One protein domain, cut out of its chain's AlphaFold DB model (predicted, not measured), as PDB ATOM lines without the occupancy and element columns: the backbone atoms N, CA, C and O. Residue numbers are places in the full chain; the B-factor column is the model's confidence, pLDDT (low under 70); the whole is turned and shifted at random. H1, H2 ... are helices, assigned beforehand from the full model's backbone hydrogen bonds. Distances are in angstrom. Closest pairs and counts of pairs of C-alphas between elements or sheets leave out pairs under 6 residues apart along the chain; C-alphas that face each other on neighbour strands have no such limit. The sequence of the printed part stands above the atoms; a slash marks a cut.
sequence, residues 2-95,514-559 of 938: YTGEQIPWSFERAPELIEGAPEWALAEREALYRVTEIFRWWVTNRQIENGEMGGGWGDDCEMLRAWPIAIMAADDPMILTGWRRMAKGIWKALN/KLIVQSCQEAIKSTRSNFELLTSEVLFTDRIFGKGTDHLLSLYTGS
ATOM      1  N   TYR A   2     -21.903  36.996  87.434       76.81
ATOM      2  CA  TYR A   2     -21.901  35.691  86.730       76.81
ATOM      3  C   TYR A   2     -22.954  34.679  87.218       76.81
ATOM      4  O   TYR A   2     -23.306  33.744  86.509       76.81
ATOM      5  N   THR A   3     -23.503  34.890  88.414       81.88
ATOM      6  CA  THR A   3     -24.615  34.125  89.000       81.88
ATOM      7  C   THR A   3     -26.001  34.629  88.567       81.88
ATOM      8  O   THR A   3     -27.011  34.144  89.069       81.88
ATOM      9  N   GLY A   4     -26.069  35.619  87.668       78.25
ATOM     10  CA  GLY A   4     -27.310  36.279  87.239       78.25
ATOM     11  C   GLY A   4     -27.724  37.478  88.098       78.25
ATOM     12  O   GLY A   4     -28.680  38.172  87.761       78.25
ATOM     13  N   GLU A   5     -27.001  37.760  89.183       84.50
ATOM     14  CA  GLU A   5     -27.186  38.976  89.979       84.50
ATOM     15  C   GLU A   5     -26.844  40.228  89.156       84.50
ATOM     16  O   GLU A   5     -25.736  40.333  88.618       84.50
ATOM     17  N   GLN A   6     -27.786  41.175  89.085       85.12
ATOM     18  CA  GLN A   6     -27.598  42.473  88.439       85.12
ATOM     19  C   GLN A   6     -26.787  43.398  89.345       85.12
ATOM     20  O   GLN A   6     -27.287  43.844  90.375       85.12
ATOM     21  N   ILE A   7     -25.560  43.719  88.936       86.00
ATOM     22  CA  ILE A   7     -24.728  44.714  89.615       86.00
ATOM     23  C   ILE A   7     -25.090  46.090  89.057       86.00
ATOM     24  O   ILE A   7     -24.907  46.302  87.857       86.00
ATOM     25  N   PRO A   8     -25.629  47.025  89.857       85.44
ATOM     26  CA  PRO A   8     -25.967  48.353  89.366       85.44
ATOM     27  C   PRO A   8     -24.720  49.088  88.878       85.44
ATOM     28  O   PRO A   8     -23.749  49.225  89.615       85.44
ATOM     29  N   TRP A   9     -24.778  49.632  87.666       86.12
ATOM     30  CA  TRP A   9     -23.800  50.615  87.223       86.12
ATOM     31  C   TRP A   9     -24.282  52.001  87.645       86.12
ATOM     32  O   TRP A   9     -25.141  52.623  87.001       86.12
ATOM     33  N   SER A  10     -23.769  52.457  88.788       67.69
ATOM     34  CA  SER A  10     -23.950  53.827  89.249       67.69
ATOM     35  C   SER A  10     -23.087  54.756  88.409       67.69
ATOM     36  O   SER A  10     -21.877  54.566  88.311       67.69
ATOM     37  N   PHE A  11     -23.701  55.781  87.824       65.25
ATOM     38  CA  PHE A  11     -22.944  56.845  87.189       65.25
ATOM     39  C   PHE A  11     -22.034  57.522  88.223       65.25
ATOM     40  O   PHE A  11     -22.533  58.016  89.232       65.25
ATOM     41  N   GLU A  12     -20.740  57.658  87.937       57.03
ATOM     42  CA  GLU A  12     -19.895  58.596  88.694       57.03
ATOM     43  C   GLU A  12     -20.367  60.055  88.499       57.03
ATOM     44  O   GLU A  12     -20.191  60.903  89.371       57.03
ATOM     45  N   ARG A  13     -21.044  60.339  87.373       56.19
ATOM     46  CA  ARG A  13     -21.775  61.583  87.074       56.19
ATOM     47  C   ARG A  13     -23.106  61.273  86.397       56.19
ATOM     48  O   ARG A  13     -23.176  61.213  85.170       56.19
ATOM     49  N   ALA A  14     -24.160  61.037  87.177       58.53
ATOM     50  CA  ALA A  14     -25.500  60.940  86.601       58.53
ATOM     51  C   ALA A  14     -25.842  62.287  85.940       58.53
ATOM     52  O   ALA A  14     -25.537  63.325  86.537       58.53
ATOM     53  N   PRO A  15     -26.440  62.309  84.733       67.75
ATOM     54  CA  PRO A  15     -26.881  63.564  84.139       67.75
ATOM     55  C   PRO A  15     -27.832  64.288  85.104       67.75
ATOM     56  O   PRO A  15     -28.793  63.685  85.581       67.75
ATOM     57  N   GLU A  16     -27.565  65.565  85.403       73.19
ATOM     58  CA  GLU A  16     -28.387  66.385  86.308       73.19
ATOM     59  C   GLU A  16     -29.850  66.350  85.853       73.19
ATOM     60  O   GLU A  16     -30.132  66.665  84.694       73.19
ATOM     61  N   LEU A  17     -30.784  65.970  86.728       78.50
ATOM     62  CA  LEU A  17     -32.213  66.081  86.431       78.50
ATOM     63  C   LEU A  17     -32.566  67.563  86.290       78.50
ATOM     64  O   LEU A  17     -32.439  68.326  87.243       78.50
ATOM     65  N   ILE A  18     -32.993  67.963  85.094       86.94
ATOM     66  CA  ILE A  18     -33.412  69.335  84.821       86.94
ATOM     67  C   ILE A  18     -34.928  69.386  84.960       86.94
ATOM     68  O   ILE A  18     -35.643  68.779  84.162       86.94
ATOM     69  N   GLU A  19     -35.403  70.089  85.985       85.88
ATOM     70  CA  GLU A  19     -36.829  70.321  86.202       85.88
ATOM     71  C   GLU A  19     -37.453  71.014  84.981       85.88
ATOM     72  O   GLU A  19     -36.859  71.927  84.404       85.88
ATOM     73  N   GLY A  20     -38.628  70.545  84.555       87.25
ATOM     74  CA  GLY A  20     -39.330  71.060  83.375       87.25
ATOM     75  C   GLY A  20     -38.789  70.585  82.020       87.25
ATOM     76  O   GLY A  20     -39.347  70.959  80.994       87.25
ATOM     77  N   ALA A  21     -37.734  69.759  81.977       94.75
ATOM     78  CA  ALA A  21     -37.303  69.139  80.726       94.75
ATOM     79  C   ALA A  21     -38.311  68.060  80.266       94.75
ATOM     80  O   ALA A  21     -38.770  67.279  81.107       94.75
ATOM     81  N   PRO A  22     -38.594  67.939  78.953       95.94
ATOM     82  CA  PRO A  22     -39.483  66.905  78.433       95.94
ATOM     83  C   PRO A  22     -39.037  65.487  78.812       95.94
ATOM     84  O   PRO A  22     -37.853  65.146  78.712       95.94
ATOM     85  N   GLU A  23     -39.986  64.625  79.184       95.06
ATOM     86  CA  GLU A  23     -39.694  63.257  79.651       95.06
ATOM     87  C   GLU A  23     -38.923  62.434  78.604       95.06
ATOM     88  O   GLU A  23     -37.952  61.742  78.926       95.06
ATOM     89  N   TRP A  24     -39.315  62.544  77.331       95.88
ATOM     90  CA  TRP A  24     -38.642  61.867  76.220       95.88
ATOM     91  C   TRP A  24     -37.192  62.330  76.067       95.88
ATOM     92  O   TRP A  24     -36.315  61.493  75.879       95.88
ATOM     93  N   ALA A  25     -36.926  63.628  76.237       96.69
ATOM     94  CA  ALA A  25     -35.589  64.193  76.111       96.69
ATOM     95  C   ALA A  25     -34.681  63.711  77.254       96.69
ATOM     96  O   ALA A  25     -33.512  63.395  77.031       96.69
ATOM     97  N   LEU A  26     -35.212  63.607  78.479       95.19
ATOM     98  CA  LEU A  26     -34.483  63.057  79.628       95.19
ATOM     99  C   LEU A  26     -34.116  61.581  79.418       95.19
ATOM    100  O   LEU A  26     -32.963  61.202  79.641       95.19
ATOM    101  N   ALA A  27     -35.074  60.762  78.966       94.31
ATOM    102  CA  ALA A  27     -34.854  59.341  78.701       94.31
ATOM    103  C   ALA A  27     -33.866  59.117  77.542       94.31
ATOM    104  O   ALA A  27     -32.971  58.277  77.634       94.31
ATOM    105  N   GLU A  28     -33.987  59.894  76.466       95.62
ATOM    106  CA  GLU A  28     -33.079  59.862  75.320       95.62
ATOM    107  C   GLU A  28     -31.650  60.248  75.722       95.62
ATOM    108  O   GLU A  28     -30.709  59.509  75.421       95.62
ATOM    109  N   ARG A  29     -31.487  61.337  76.491       94.38
ATOM    110  CA  ARG A  29     -30.184  61.768  77.013       94.38
ATOM    111  C   ARG A  29     -29.533  60.673  77.855       94.38
ATOM    112  O   ARG A  29     -28.367  60.356  77.632       94.38
ATOM    113  N   GLU A  30     -30.248  60.090  78.819       92.56
ATOM    114  CA  GLU A  30     -29.679  59.028  79.662       92.56
ATOM    115  C   GLU A  30     -29.237  57.821  78.821       92.56
ATOM    116  O   GLU A  30     -28.124  57.320  78.998       92.56
ATOM    117  N   ALA A  31     -30.078  57.383  77.881       93.12
ATOM    118  CA  ALA A  31     -29.765  56.272  76.992       93.12
ATOM    119  C   ALA A  31     -28.511  56.555  76.142       93.12
ATOM    120  O   ALA A  31     -27.611  55.711  76.082       93.12
ATOM    121  N   LEU A  32     -28.404  57.757  75.558       93.81
ATOM    122  CA  LEU A  32     -27.225  58.190  74.806       93.81
ATOM    123  C   LEU A  32     -25.971  58.184  75.692       93.81
ATOM    124  O   LEU A  32     -24.939  57.652  75.283       93.81
ATOM    125  N   TYR A  33     -26.044  58.726  76.911       91.81
ATOM    126  CA  TYR A  33     -24.913  58.731  77.845       91.81
ATOM    127  C   TYR A  33     -24.407  57.324  78.150       91.81
ATOM    128  O   TYR A  33     -23.209  57.075  78.028       91.81
ATOM    129  N   ARG A  34     -25.305  56.407  78.522       90.44
ATOM    130  CA  ARG A  34     -24.933  55.040  78.914       90.44
ATOM    131  C   ARG A  34     -24.252  54.288  77.784       90.44
ATOM    132  O   ARG A  34     -23.193  53.701  77.978       90.44
ATOM    133  N   VAL A  35     -24.851  54.333  76.599       91.19
ATOM    134  CA  VAL A  35     -24.343  53.616  75.431       91.19
ATOM    135  C   VAL A  35     -23.010  54.203  74.961       91.19
ATOM    136  O   VAL A  35     -22.062  53.463  74.712       91.19
ATOM    137  N   THR A  36     -22.895  55.532  74.894       91.88
ATOM    138  CA  THR A  36     -21.645  56.176  74.459       91.88
ATOM    139  C   THR A  36     -20.507  55.988  75.455       91.88
ATOM    140  O   THR A  36     -19.366  55.855  75.030       91.88
ATOM    141  N   GLU A  37     -20.778  55.929  76.760       91.56
ATOM    142  CA  GLU A  37     -19.737  55.689  77.765       91.56
ATOM    143  C   GLU A  37     -19.124  54.284  77.643       91.56
ATOM    144  O   GLU A  37     -17.913  54.144  77.788       91.56
ATOM    145  N   ILE A  38     -19.915  53.270  77.266       91.81
ATOM    146  CA  ILE A  38     -19.388  51.937  76.926       91.81
ATOM    147  C   ILE A  38     -18.395  52.059  75.763       91.81
ATOM    148  O   ILE A  38     -17.260  51.601  75.869       91.81
ATOM    149  N   PHE A  39     -18.771  52.730  74.670       93.69
ATOM    150  CA  PHE A  39     -17.882  52.885  73.509       93.69
ATOM    151  C   PHE A  39     -16.605  53.652  73.861       93.69
ATOM    152  O   PHE A  39     -15.509  53.269  73.455       93.69
ATOM    153  N   ARG A  40     -16.735  54.716  74.661       94.06
ATOM    154  CA  ARG A  40     -15.596  55.502  75.140       94.06
ATOM    155  C   ARG A  40     -14.642  54.645  75.960       94.06
ATOM    156  O   ARG A  40     -13.438  54.708  75.728       94.06
ATOM    157  N   TRP A  41     -15.175  53.811  76.854       94.12
ATOM    158  CA  TRP A  41     -14.371  52.896  77.653       94.12
ATOM    159  C   TRP A  41     -13.516  51.984  76.771       94.12
ATOM    160  O   TRP A  41     -12.319  51.867  77.029       94.12
ATOM    161  N   TRP A  42     -14.084  51.414  75.704       95.00
ATOM    162  CA  TRP A  42     -13.344  50.557  74.772       95.00
ATOM    163  C   TRP A  42     -12.211  51.306  74.070       95.00
ATOM    164  O   TRP A  42     -11.070  50.841  74.078       95.00
ATOM    165  N   VAL A  43     -12.486  52.501  73.538       95.62
ATOM    166  CA  VAL A  43     -11.473  53.334  72.862       95.62
ATOM    167  C   VAL A  43     -10.330  53.736  73.801       95.62
ATOM    168  O   VAL A  43      -9.182  53.827  73.358       95.62
ATOM    169  N   THR A  44     -10.632  53.997  75.074       94.94
ATOM    170  CA  THR A  44      -9.662  54.498  76.057       94.94
ATOM    171  C   THR A  44      -8.875  53.389  76.754       94.94
ATOM    172  O   THR A  44      -7.676  53.549  76.962       94.94
ATOM    173  N   ASN A  45      -9.527  52.291  77.136       93.62
ATOM    174  CA  ASN A  45      -8.938  51.296  78.039       93.62
ATOM    175  C   ASN A  45      -8.455  50.036  77.324       93.62
ATOM    176  O   ASN A  45      -7.611  49.327  77.866       93.62
ATOM    177  N   ARG A  46      -9.004  49.734  76.142       93.44
ATOM    178  CA  ARG A  46      -8.812  48.430  75.499       93.44
ATOM    179  C   ARG A  46      -8.303  48.520  74.064       93.44
ATOM    180  O   ARG A  46      -7.569  47.637  73.640       93.44
ATOM    181  N   GLN A  47      -8.612  49.603  73.348       94.81
ATOM    182  CA  GLN A  47      -8.114  49.803  71.993       94.81
ATOM    183  C   GLN A  47      -6.617  50.149  71.974       94.81
ATOM    184  O   GLN A  47      -6.222  51.255  72.363       94.81
ATOM    185  N   ILE A  48      -5.788  49.237  71.462       92.81
ATOM    186  CA  ILE A  48      -4.332  49.424  71.370       92.81
ATOM    187  C   ILE A  48      -3.933  50.247  70.127       92.81
ATOM    188  O   ILE A  48      -4.770  50.653  69.318       92.81
ATOM    189  N   GLU A  49      -2.638  50.547  69.974       88.81
ATOM    190  CA  GLU A  49      -2.133  51.464  68.936       88.81
ATOM    191  C   GLU A  49      -2.462  51.020  67.502       88.81
ATOM    192  O   GLU A  49      -2.786  51.861  66.661       88.81
ATOM    193  N   ASN A  50      -2.426  49.712  67.223       87.75
ATOM    194  CA  ASN A  50      -2.732  49.181  65.894       87.75
ATOM    195  C   ASN A  50      -4.236  49.204  65.555       87.75
ATOM    196  O   ASN A  50      -4.575  49.046  64.385       87.75
ATOM    197  N   GLY A  51      -5.112  49.438  66.539       91.88
ATOM    198  CA  GLY A  51      -6.562  49.499  66.379       91.88
ATOM    199  C   GLY A  51      -7.352  48.360  67.027       91.88
ATOM    200  O   GLY A  51      -8.546  48.577  67.225       91.88
ATOM    201  N   GLU A  52      -6.738  47.227  67.388       91.81
ATOM    202  CA  GLU A  52      -7.424  46.062  67.990       91.81
ATOM    203  C   GLU A  52      -8.025  46.371  69.363       91.81
ATOM    204  O   GLU A  52      -7.513  47.208  70.111       91.81
ATOM    205  N   MET A  53      -9.094  45.650  69.700       90.00
ATOM    206  CA  MET A  53      -9.801  45.673  70.985       90.00
ATOM    207  C   MET A  53      -9.720  44.323  71.726       90.00
ATOM    208  O   MET A  53     -10.115  44.220  72.891       90.00
ATOM    209  N   GLY A  54      -9.133  43.300  71.106       86.75
ATOM    210  CA  GLY A  54      -8.724  42.070  71.784       86.75
ATOM    211  C   GLY A  54      -9.696  40.896  71.672       86.75
ATOM    212  O   GLY A  54      -9.508  39.931  72.405       86.75
ATOM    213  N   GLY A  55     -10.699  40.958  70.790       85.19
ATOM    214  CA  GLY A  55     -11.394  39.769  70.272       85.19
ATOM    215  C   GLY A  55     -10.840  39.281  68.926       85.19
ATOM    216  O   GLY A  55     -11.158  38.181  68.491       85.19
ATOM    217  N   GLY A  56      -9.957  40.064  68.295       89.00
ATOM    218  CA  GLY A  56      -9.414  39.802  66.962       89.00
ATOM    219  C   GLY A  56     -10.174  40.577  65.886       89.00
ATOM    220  O   GLY A  56     -11.294  41.026  66.099       89.00
ATOM    221  N   TRP A  57      -9.557  40.771  64.718       90.00
ATOM    222  CA  TRP A  57     -10.061  41.703  63.697       90.00
ATOM    223  C   TRP A  57     -11.484  41.428  63.192       90.00
ATOM    224  O   TRP A  57     -12.177  42.388  62.859       90.00
ATOM    225  N   GLY A  58     -11.888  40.154  63.110       86.19
ATOM    226  CA  GLY A  58     -13.245  39.752  62.723       86.19
ATOM    227  C   GLY A  58     -14.265  40.230  63.755       86.19
ATOM    228  O   GLY A  58     -15.044  41.134  63.476       86.19
ATOM    229  N   ASP A  59     -14.168  39.730  64.982       89.56
ATOM    230  CA  ASP A  59     -15.092  40.073  66.067       89.56
ATOM    231  C   ASP A  59     -15.059  41.571  66.439       89.56
ATOM    232  O   ASP A  59     -16.094  42.198  66.679       89.56
ATOM    233  N   ASP A  60     -13.869  42.183  66.458       92.50
ATOM    234  CA  ASP A  60     -13.693  43.582  66.862       92.50
ATOM    235  C   ASP A  60     -14.406  44.556  65.909       92.50
ATOM    236  O   ASP A  60     -14.844  45.633  66.332       92.50
ATOM    237  N   CYS A  61     -14.527  44.213  64.621       92.56
ATOM    238  CA  CYS A  61     -15.163  45.094  63.647       92.56
ATOM    239  C   CYS A  61     -16.688  45.156  63.822       92.56
ATOM    240  O   CYS A  61     -17.281  46.223  63.629       92.56
ATOM    241  N   GLU A  62     -17.314  44.075  64.294       92.06
ATOM    242  CA  GLU A  62     -18.764  43.992  64.481       92.06
ATOM    243  C   GLU A  62     -19.281  44.958  65.556       92.06
ATOM    244  O   GLU A  62     -20.405  45.465  65.462       92.06
ATOM    245  N   MET A  63     -18.446  45.289  66.549       90.50
ATOM    246  CA  MET A  63     -18.776  46.282  67.579       90.50
ATOM    247  C   MET A  63     -19.165  47.635  66.981       90.50
ATOM    248  O   MET A  63     -20.017  48.347  67.528       90.50
ATOM    249  N   LEU A  64     -18.554  48.000  65.849       92.38
ATOM    250  CA  LEU A  64     -18.748  49.301  65.218       92.38
ATOM    251  C   LEU A  64     -20.168  49.487  64.682       92.38
ATOM    252  O   LEU A  64     -20.598  50.628  64.542       92.38
ATOM    253  N   ARG A  65     -20.951  48.418  64.480       90.69
ATOM    254  CA  ARG A  65     -22.356  48.502  64.031       90.69
ATOM    255  C   ARG A  65     -23.230  49.351  64.968       90.69
ATOM    256  O   ARG A  65     -24.180  49.988  64.521       90.69
ATOM    257  N   ALA A  66     -22.882  49.408  66.255       90.06
ATOM    258  CA  ALA A  66     -23.601  50.163  67.286       90.06
ATOM    259  C   ALA A  66     -23.075  51.598  67.510       90.06
ATOM    260  O   ALA A  66     -23.747  52.429  68.125       90.06
ATOM    261  N   TRP A  67     -21.870  51.906  67.028       93.94
ATOM    262  CA  TRP A  67     -21.161  53.159  67.299       93.94
ATOM    263  C   TRP A  67     -21.671  54.410  66.559       93.94
ATOM    264  O   TRP A  67     -21.416  55.507  67.072       93.94
ATOM    265  N   PRO A  68     -22.400  54.338  65.418       94.44
ATOM    266  CA  PRO A  68     -22.790  55.526  64.661       94.44
ATOM    267  C   PRO A  68     -23.545  56.562  65.484       94.44
ATOM    268  O   PRO A  68     -23.360  57.753  65.253       94.44
ATOM    269  N   ILE A  69     -24.323  56.149  66.492       94.06
ATOM    270  CA  ILE A  69     -25.046  57.085  67.361       94.06
ATOM    271  C   ILE A  69     -24.108  58.075  68.073       94.06
ATOM    272  O   ILE A  69     -24.426  59.258  68.183       94.06
ATOM    273  N   ALA A  70     -22.918  57.641  68.493       95.12
ATOM    274  CA  ALA A  70     -21.957  58.506  69.175       95.12
ATOM    275  C   ALA A  70     -21.415  59.609  68.254       95.12
ATOM    276  O   ALA A  70     -21.110  60.710  68.705       95.12
ATOM    277  N   ILE A  71     -21.315  59.324  66.955       96.06
ATOM    278  CA  ILE A  71     -20.771  60.253  65.963       96.06
ATOM    279  C   ILE A  71     -21.895  61.116  65.374       96.06
ATOM    280  O   ILE A  71     -21.743  62.324  65.251       96.06
ATOM    281  N   MET A  72     -23.036  60.515  65.037       96.00
ATOM    282  CA  MET A  72     -24.147  61.184  64.355       96.00
ATOM    283  C   MET A  72     -25.033  62.020  65.287       96.00
ATOM    284  O   MET A  72     -25.611  63.003  64.823       96.00
ATOM    285  N   ALA A  73     -25.155  61.649  66.569       95.69
ATOM    286  CA  ALA A  73     -25.934  62.396  67.563       95.69
ATOM    287  C   ALA A  73     -25.065  63.253  68.485       95.69
ATOM    288  O   ALA A  73     -25.361  64.432  68.676       95.69
ATOM    289  N   ALA A  74     -23.993  62.676  69.039       95.00
ATOM    290  CA  ALA A  74     -23.158  63.354  70.033       95.00
ATOM    291  C   ALA A  74     -21.927  64.070  69.446       95.00
ATOM    292  O   ALA A  74     -21.244  64.777  70.190       95.00
ATOM    293  N   ASP A  75     -21.644  63.905  68.148       96.62
ATOM    294  CA  ASP A  75     -20.457  64.451  67.473       96.62
ATOM    295  C   ASP A  75     -19.150  64.120  68.217       96.62
ATOM    296  O   ASP A  75     -18.308  64.985  68.447       96.62
ATOM    297  N   ASP A  76     -19.007  62.869  68.675       96.56
ATOM    298  CA  ASP A  76     -17.899  62.451  69.536       96.56
ATOM    299  C   ASP A  76     -16.592  62.206  68.745       96.56
ATOM    300  O   ASP A  76     -16.462  61.188  68.050       96.56
ATOM    301  N   PRO A  77     -15.574  63.084  68.867       95.56
ATOM    302  CA  PRO A  77     -14.341  62.957  68.094       95.56
ATOM    303  C   PRO A  77     -13.459  61.794  68.563       95.56
ATOM    304  O   PRO A  77     -12.648  61.290  67.778       95.56
ATOM    305  N   MET A  78     -13.589  61.358  69.822       95.94
ATOM    306  CA  MET A  78     -12.802  60.246  70.353       95.94
ATOM    307  C   MET A  78     -13.253  58.934  69.719       95.94
ATOM    308  O   MET A  78     -12.420  58.157  69.258       95.94
ATOM    309  N   ILE A  79     -14.569  58.733  69.618       96.25
ATOM    310  CA  ILE A  79     -15.146  57.552  68.974       96.25
ATOM    311  C   ILE A  79     -14.823  57.526  67.480       96.25
ATOM    312  O   ILE A  79     -14.365  56.500  66.980       96.25
ATOM    313  N   LEU A  80     -14.948  58.659  66.775       95.75
ATOM    314  CA  LEU A  80     -14.552  58.747  65.363       95.75
ATOM    315  C   LEU A  80     -13.059  58.431  65.160       95.75
ATOM    316  O   LEU A  80     -12.679  57.771  64.193       95.75
ATOM    317  N   THR A  81     -12.197  58.870  66.080       94.81
ATOM    318  CA  THR A  81     -10.760  58.549  66.041       94.81
ATOM    319  C   THR A  81     -10.503  57.065  66.303       94.81
ATOM    320  O   THR A  81      -9.697  56.455  65.601       94.81
ATOM    321  N   GLY A  82     -11.215  56.460  67.259       96.00
ATOM    322  CA  GLY A  82     -11.165  55.020  67.512       96.00
ATOM    323  C   GLY A  82     -11.605  54.189  66.305       96.00
ATOM    324  O   GLY A  82     -10.909  53.248  65.923       96.00
ATOM    325  N   TRP A  83     -12.682  54.599  65.630       96.56
ATOM    326  CA  TRP A  83     -13.149  53.973  64.391       96.56
ATOM    327  C   TRP A  83     -12.090  54.059  63.284       96.56
ATOM    328  O   TRP A  83     -11.739  53.047  62.677       96.56
ATOM    329  N   ARG A  84     -11.506  55.245  63.048       95.06
ATOM    330  CA  ARG A  84     -10.427  55.422  62.057       95.06
ATOM    331  C   ARG A  84      -9.216  54.529  62.349       95.06
ATOM    332  O   ARG A  84      -8.638  53.984  61.409       95.06
ATOM    333  N   ARG A  85      -8.836  54.361  63.626       95.00
ATOM    334  CA  ARG A  85      -7.758  53.436  64.028       95.00
ATOM    335  C   ARG A  85      -8.096  51.992  63.663       95.00
ATOM    336  O   ARG A  85      -7.266  51.350  63.030       95.00
ATOM    337  N   MET A  86      -9.306  51.526  63.975       94.88
ATOM    338  CA  MET A  86      -9.760  50.173  63.625       94.88
ATOM    339  C   MET A  86      -9.744  49.943  62.108       94.88
ATOM    340  O   MET A  86      -9.114  49.003  61.632       94.88
ATOM    341  N   ALA A  87     -10.348  50.847  61.329       95.06
ATOM    342  CA  ALA A  87     -10.382  50.740  59.869       95.06
ATOM    343  C   ALA A  87      -8.968  50.712  59.252       95.06
ATOM    344  O   ALA A  87      -8.700  49.960  58.312       95.06
ATOM    345  N   LYS A  88      -8.033  51.507  59.791       92.62
ATOM    346  CA  LYS A  88      -6.624  51.495  59.369       92.62
ATOM    347  C   LYS A  88      -5.911  50.198  59.760       92.62
ATOM    348  O   LYS A  88      -5.158  49.670  58.941       92.62
ATOM    349  N   GLY A  89      -6.146  49.711  60.978       92.69
ATOM    350  CA  GLY A  89      -5.613  48.458  61.503       92.69
ATOM    351  C   GLY A  89      -6.006  47.271  60.638       92.69
ATOM    352  O   GLY A  89      -5.132  46.627  60.066       92.69
ATOM    353  N   ILE A  90      -7.310  47.084  60.431       92.50
ATOM    354  CA  ILE A  90      -7.884  46.023  59.594       92.50
ATOM    355  C   ILE A  90      -7.319  46.055  58.176       92.50
ATOM    356  O   ILE A  90      -6.858  45.033  57.671       92.50
ATOM    357  N   TRP A  91      -7.299  47.236  57.546       90.94
ATOM    358  CA  TRP A  91      -6.791  47.378  56.182       90.94
ATOM    359  C   TRP A  91      -5.349  46.877  56.044       90.94
ATOM    360  O   TRP A  91      -5.003  46.233  55.054       90.94
ATOM    361  N   LYS A  92      -4.504  47.171  57.038       88.88
ATOM    362  CA  LYS A  92      -3.097  46.766  57.050       88.88
ATOM    363  C   LYS A  92      -2.924  45.300  57.457       88.88
ATOM    364  O   LYS A  92      -2.173  44.588  56.804       88.88
ATOM    365  N   ALA A  93      -3.570  44.878  58.539       82.44
ATOM    366  CA  ALA A  93      -3.342  43.586  59.173       82.44
ATOM    367  C   ALA A  93      -3.894  42.422  58.347       82.44
ATOM    368  O   ALA A  93      -3.203  41.424  58.176       82.44
ATOM    369  N   LEU A  94      -5.089  42.577  57.769       80.50
ATOM    370  CA  LEU A  94      -5.693  41.554  56.909       80.50
ATOM    371  C   LEU A  94      -5.189  41.619  55.462       80.50
ATOM    372  O   LEU A  94      -5.629  40.837  54.620       80.50
ATOM    373  N   ASN A  95      -4.281  42.560  55.165       80.56
ATOM    374  CA  ASN A  95      -3.735  42.798  53.833       80.56
ATOM    375  C   ASN A  95      -4.840  42.831  52.766       80.56
ATOM    376  O   ASN A  95      -4.739  42.113  51.776       80.56
ATOM    377  N   LYS A 514     -45.079  58.525  74.866       93.50
ATOM    378  CA  LYS A 514     -44.872  57.366  75.766       93.50
ATOM    379  C   LYS A 514     -44.171  56.197  75.090       93.50
ATOM    380  O   LYS A 514     -43.346  55.541  75.715       93.50
ATOM    381  N   LEU A 515     -44.473  55.937  73.817       91.75
ATOM    382  CA  LEU A 515     -43.827  54.856  73.070       91.75
ATOM    383  C   LEU A 515     -42.326  55.119  72.860       91.75
ATOM    384  O   LEU A 515     -41.528  54.182  72.889       91.75
ATOM    385  N   ILE A 516     -41.946  56.387  72.684       94.81
ATOM    386  CA  ILE A 516     -40.552  56.831  72.576       94.81
ATOM    387  C   ILE A 516     -39.861  56.680  73.932       94.81
ATOM    388  O   ILE A 516     -38.860  55.977  74.030       94.81
ATOM    389  N   VAL A 517     -40.466  57.221  74.997       95.19
ATOM    390  CA  VAL A 517     -39.959  57.090  76.373       95.19
ATOM    391  C   VAL A 517     -39.741  55.621  76.735       95.19
ATOM    392  O   VAL A 517     -38.652  55.252  77.168       95.19
ATOM    393  N   GLN A 518     -40.735  54.757  76.509       93.12
ATOM    394  CA  GLN A 518     -40.645  53.325  76.803       93.12
ATOM    395  C   GLN A 518     -39.464  52.665  76.080       93.12
ATOM    396  O   GLN A 518     -38.754  51.851  76.666       93.12
ATOM    397  N   SER A 519     -39.230  53.034  74.825       90.75
ATOM    398  CA  SER A 519     -38.162  52.454  74.011       90.75
ATOM    399  C   SER A 519     -36.775  52.923  74.467       90.75
ATOM    400  O   SER A 519     -35.844  52.120  74.535       90.75
ATOM    401  N   CYS A 520     -36.635  54.187  74.884       93.69
ATOM    402  CA  CYS A 520     -35.433  54.660  75.577       93.69
ATOM    403  C   CYS A 520     -35.224  53.922  76.911       93.69
ATOM    404  O   CYS A 520     -34.102  53.527  77.223       93.69
ATOM    405  N   GLN A 521     -36.291  53.664  77.676       92.00
ATOM    406  CA  GLN A 521     -36.208  52.917  78.938       92.00
ATOM    407  C   GLN A 521     -35.758  51.462  78.742       92.00
ATOM    408  O   GLN A 521     -35.046  50.923  79.588       92.00
ATOM    409  N   GLU A 522     -36.104  50.822  77.624       88.81
ATOM    410  CA  GLU A 522     -35.586  49.493  77.275       88.81
ATOM    411  C   GLU A 522     -34.067  49.521  77.026       88.81
ATOM    412  O   GLU A 522     -33.342  48.662  77.543       88.81
ATOM    413  N   ALA A 523     -33.570  50.545  76.320       87.25
ATOM    414  CA  ALA A 523     -32.137  50.769  76.118       87.25
ATOM    415  C   ALA A 523     -31.409  51.024  77.452       87.25
ATOM    416  O   ALA A 523     -30.404  50.374  77.759       87.25
ATOM    417  N   ILE A 524     -31.964  51.901  78.295       90.50
ATOM    418  CA  ILE A 524     -31.450  52.202  79.640       90.50
ATOM    419  C   ILE A 524     -31.399  50.932  80.485       90.50
ATOM    420  O   ILE A 524     -30.364  50.617  81.063       90.50
ATOM    421  N   LYS A 525     -32.485  50.155  80.535       88.12
ATOM    422  CA  LYS A 525     -32.548  48.913  81.314       88.12
ATOM    423  C   LYS A 525     -31.460  47.925  80.900       88.12
ATOM    424  O   LYS A 525     -30.903  47.254  81.763       88.12
ATOM    425  N   SER A 526     -31.152  47.845  79.606       82.44
ATOM    426  CA  SER A 526     -30.118  46.944  79.091       82.44
ATOM    427  C   SER A 526     -28.691  47.343  79.480       82.44
ATOM    428  O   SER A 526     -27.814  46.487  79.498       82.44
ATOM    429  N   THR A 527     -28.476  48.614  79.824       87.00
ATOM    430  CA  THR A 527     -27.160  49.172  80.153       87.00
ATOM    431  C   THR A 527     -27.027  49.558  81.625       87.00
ATOM    432  O   THR A 527     -25.926  49.825  82.070       87.00
ATOM    433  N   ARG A 528     -28.103  49.572  82.425       86.94
ATOM    434  CA  ARG A 528     -28.094  50.049  83.825       86.94
ATOM    435  C   ARG A 528     -27.358  49.142  84.812       86.94
ATOM    436  O   ARG A 528     -27.093  49.554  85.940       86.94
ATOM    437  N   SER A 529     -27.046  47.919  84.411       86.19
ATOM    438  CA  SER A 529     -26.373  46.932  85.248       86.19
ATOM    439  C   SER A 529     -25.307  46.180  84.472       86.19
ATOM    440  O   SER A 529     -25.449  46.018  83.262       86.19
ATOM    441  N   ASN A 530     -24.331  45.629  85.193       86.94
ATOM    442  CA  ASN A 530     -23.265  44.782  84.668       86.94
ATOM    443  C   ASN A 530     -22.421  45.497  83.598       86.94
ATOM    444  O   ASN A 530     -22.194  44.947  82.521       86.94
ATOM    445  N   PHE A 531     -21.979  46.726  83.880       89.25
ATOM    446  CA  PHE A 531     -21.121  47.498  82.972       89.25
ATOM    447  C   PHE A 531     -19.850  46.724  82.607       89.25
ATOM    448  O   PHE A 531     -19.425  46.730  81.455       89.25
ATOM    449  N   GLU A 532     -19.310  45.977  83.563       89.19
ATOM    450  CA  GLU A 532     -18.155  45.098  83.423       89.19
ATOM    451  C   GLU A 532     -18.406  43.984  82.383       89.19
ATOM    452  O   GLU A 532     -17.522  43.707  81.576       89.19
ATOM    453  N   LEU A 533     -19.632  43.432  82.281       88.31
ATOM    454  CA  LEU A 533     -20.012  42.473  81.217       88.31
ATOM    455  C   LEU A 533     -20.109  43.102  79.824       88.31
ATOM    456  O   LEU A 533     -20.223  42.376  78.841       88.31
ATOM    457  N   LEU A 534     -20.122  44.430  79.733       88.69
ATOM    458  CA  LEU A 534     -20.106  45.171  78.472       88.69
ATOM    459  C   LEU A 534     -18.720  45.774  78.185       88.69
ATOM    460  O   LEU A 534     -18.541  46.429  77.156       88.69
ATOM    461  N   THR A 535     -17.752  45.576  79.090       91.25
ATOM    462  CA  THR A 535     -16.426  46.204  79.058       91.25
ATOM    463  C   THR A 535     -15.302  45.243  79.476       91.25
ATOM    464  O   THR A 535     -14.803  44.488  78.642       91.25
ATOM    465  N   SER A 536     -14.859  45.267  80.738       89.94
ATOM    466  CA  SER A 536     -13.652  44.565  81.203       89.94
ATOM    467  C   SER A 536     -13.730  43.045  81.068       89.94
ATOM    468  O   SER A 536     -12.733  42.417  80.723       89.94
ATOM    469  N   GLU A 537     -14.911  42.465  81.260       88.88
ATOM    470  CA  GLU A 537     -15.116  41.012  81.312       88.88
ATOM    471  C   GLU A 537     -15.459  40.388  79.956       88.88
ATOM    472  O   GLU A 537     -15.742  39.194  79.851       88.88
ATOM    473  N   VAL A 538     -15.479  41.198  78.902       87.19
ATOM    474  CA  VAL A 538     -15.849  40.743  77.566       87.19
ATOM    475  C   VAL A 538     -14.704  39.941  76.970       87.19
ATOM    476  O   VAL A 538     -13.574  40.427  76.873       87.19
ATOM    477  N   LEU A 539     -15.019  38.715  76.557       76.25
ATOM    478  CA  LEU A 539     -14.107  37.835  75.824       76.25
ATOM    479  C   LEU A 539     -14.370  37.872  74.314       76.25
ATOM    480  O   LEU A 539     -13.421  37.879  73.546       76.25
ATOM    481  N   PHE A 540     -15.641  37.940  73.911       84.19
ATOM    482  CA  PHE A 540     -16.072  37.944  72.511       84.19
ATOM    483  C   PHE A 540     -16.647  39.317  72.160       84.19
ATOM    484  O   PHE A 540     -17.710  39.704  72.662       84.19
ATOM    485  N   THR A 541     -15.896  40.093  71.379       87.69
ATOM    486  CA  THR A 541     -16.232  41.488  71.059       87.69
ATOM    487  C   THR A 541     -17.434  41.593  70.116       87.69
ATOM    488  O   THR A 541     -18.232  42.523  70.261       87.69
ATOM    489  N   ASP A 542     -17.688  40.565  69.301       80.81
ATOM    490  CA  ASP A 542     -18.891  40.380  68.473       80.81
ATOM    491  C   ASP A 542     -20.211  40.319  69.282       80.81
ATOM    492  O   ASP A 542     -21.307  40.446  68.732       80.81
ATOM    493  N   ARG A 543     -20.149  40.159  70.616       84.06
ATOM    494  CA  ARG A 543     -21.329  40.131  71.507       84.06
ATOM    495  C   ARG A 543     -21.667  41.466  72.153       84.06
ATOM    496  O   ARG A 543     -22.645  41.546  72.909       84.06
ATOM    497  N   ILE A 544     -20.930  42.530  71.842       82.94
ATOM    498  CA  ILE A 544     -21.208  43.878  72.351       82.94
ATOM    499  C   ILE A 544     -22.218  44.585  71.461       82.94
ATOM    500  O   ILE A 544     -21.941  45.530  70.728       82.94
ATOM    501  N   PHE A 545     -23.459  44.125  71.586       69.06
ATOM    502  CA  PHE A 545     -24.599  44.752  70.944       69.06
ATOM    503  C   PHE A 545     -24.992  46.010  71.722       69.06
ATOM    504  O   PHE A 545     -25.424  45.932  72.875       69.06
ATOM    505  N   GLY A 546     -24.912  47.182  71.088       68.62
ATOM    506  CA  GLY A 546     -25.475  48.418  71.635       68.62
ATOM    507  C   GLY A 546     -27.002  48.378  71.619       68.62
ATOM    508  O   GLY A 546     -27.639  48.998  70.770       68.62
ATOM    509  N   LYS A 547     -27.620  47.618  72.527       79.94
ATOM    510  CA  LYS A 547     -29.080  47.474  72.593       79.94
ATOM    511  C   LYS A 547     -29.750  48.844  72.712       79.94
ATOM    512  O   LYS A 547     -29.435  49.634  73.596       79.94
ATOM    513  N   GLY A 548     -30.684  49.116  71.801       83.50
ATOM    514  CA  GLY A 548     -31.404  50.389  71.729       83.50
ATOM    515  C   GLY A 548     -30.720  51.488  70.908       83.50
ATOM    516  O   GLY A 548     -31.339  52.527  70.694       83.50
ATOM    517  N   THR A 549     -29.506  51.264  70.389       89.88
ATOM    518  CA  THR A 549     -28.823  52.219  69.491       89.88
ATOM    519  C   THR A 549     -29.623  52.513  68.232       89.88
ATOM    520  O   THR A 549     -29.769  53.682  67.901       89.88
ATOM    521  N   ASP A 550     -30.214  51.503  67.588       88.88
ATOM    522  CA  ASP A 550     -31.060  51.690  66.399       88.88
ATOM    523  C   ASP A 550     -32.233  52.637  66.669       88.88
ATOM    524  O   ASP A 550     -32.576  53.488  65.844       88.88
ATOM    525  N   HIS A 551     -32.849  52.508  67.850       91.06
ATOM    526  CA  HIS A 551     -33.952  53.372  68.246       91.06
ATOM    527  C   HIS A 551     -33.472  54.806  68.447       91.06
ATOM    528  O   HIS A 551     -34.042  55.707  67.842       91.06
ATOM    529  N   LEU A 552     -32.403  55.008  69.225       94.69
ATOM    530  CA  LEU A 552     -31.807  56.332  69.414       94.69
ATOM    531  C   LEU A 552     -31.418  56.951  68.072       94.69
ATOM    532  O   LEU A 552     -31.760  58.095  67.797       94.69
ATOM    533  N   LEU A 553     -30.776  56.178  67.198       95.25
ATOM    534  CA  LEU A 553     -30.389  56.636  65.873       95.25
ATOM    535  C   LEU A 553     -31.610  57.091  65.076       95.25
ATOM    536  O   LEU A 553     -31.560  58.149  64.455       95.25
ATOM    537  N   SER A 554     -32.723  56.361  65.157       95.88
ATOM    538  CA  SER A 554     -33.984  56.754  64.523       95.88
ATOM    539  C   SER A 554     -34.518  58.088  65.065       95.88
ATOM    540  O   SER A 554     -34.896  58.944  64.269       95.88
ATOM    541  N   LEU A 555     -34.497  58.310  66.388       97.31
ATOM    542  CA  LEU A 555     -34.944  59.573  67.003       97.31
ATOM    543  C   LEU A 555     -34.101  60.759  66.539       97.31
ATOM    544  O   LEU A 555     -34.642  61.725  65.999       97.31
ATOM    545  N   TYR A 556     -32.779  60.641  66.680       98.12
ATOM    546  CA  TYR A 556     -31.850  61.725  66.376       98.12
ATOM    547  C   TYR A 556     -31.782  62.027  64.879       98.12
ATOM    548  O   TYR A 556     -31.552  63.174  64.509       98.12
ATOM    549  N   THR A 557     -31.931  61.026  64.006       97.69
ATOM    550  CA  THR A 557     -31.620  61.190  62.574       97.69
ATOM    551  C   THR A 557     -32.808  61.045  61.635       97.69
ATOM    552  O   THR A 557     -32.697  61.400  60.462       97.69
ATOM    553  N   GLY A 558     -33.936  60.518  62.115       96.25
ATOM    554  CA  GLY A 558     -35.101  60.196  61.294       96.25
ATOM    555  C   GLY A 558     -34.927  58.976  60.388       96.25
ATOM    556  O   GLY A 558     -35.777  58.739  59.534       96.25
ATOM    557  N   SER A 559     -33.834  58.222  60.533       94.38
ATOM    558  CA  SER A 559     -33.562  57.024  59.733       94.38
ATOM    559  C   SER A 559     -34.347  55.805  60.231       94.38
ATOM    560  O   SER A 559     -34.662  55.699  61.413       94.38
TER     561      SER A 559
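This is residues 2 to 95 and 514 to 559 of the 938 residues of an uncharacterized protein of Firmicutes bacterium (UniProt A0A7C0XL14). One long helix, H1, runs through the middle; H5 lies along its first part, H3 and H7 pack on one side, and H4 meets it near their ends, the last turns of H1 against the first turns of H4, with H2 beside H4. An unnamed stretch, residues 2 to 22, runs over the outside. The printed part has 140 residues, with seven named helices, H1 to H7 in order, and no named strand: class all helix. It is compact, with a radius of gyration of the C-alphas of 15.6 A and spans of 53 by 39 by 24 A.

Find C-alpha 23 at (-39.694, 63.257, 79.651); from there H1, residues 23 to 45, runs 33.0 A. Next come H2, residues 57 to 66, H3, 68 to 72, and H4, 77 to 93, which is 24.0 A long. After the cut, H5, residues 514 to 527, runs 20.0 A; H6 is 531 to 534, and H7, 549 to 557, ends at C-alpha 557 (-31.620, 61.190, 62.574).

Begin at the hub, H1. It touches H5 at a shallow tilt of 26 degrees, the same way, closest at the C-alphas of Trp 24 and Val 517, 5.0 A. With residues 39 to 43 alone it touches H4, at a steep tilt of 43 degrees; C-alphas 43 and 82 are closest, 5.6 A. H3 touches H7, closest at C-alphas 69 and 553, 5.6 A. H2 and H4 only just touch, with 3 pairs of C-alphas within 8 A, closest at 57 and 90, 6.3 A. H6 is close to H1 but not clearly touching: C-alphas 534 and 38 are closest, 7.0 A. Every O i to N i+4 pair is within hydrogen-bond range in H1, H3, H4, H5 and H7; H2 has 1 of 6, beside 5 of 7 O i to N i+3 pairs, and H6 is too short for such a pair.

The C-alphas of Gly 20 and Asn 95, the two farthest apart, are 54.2 A apart. Residues 96 to 513 are not printed; C-alphas 95 and 514 are 48.8 A apart across this cut. The links H1 to H2 and H6 to H7 are long. Residues 10 to 15 and 545 to 546 have pLDDT under 70 in this model.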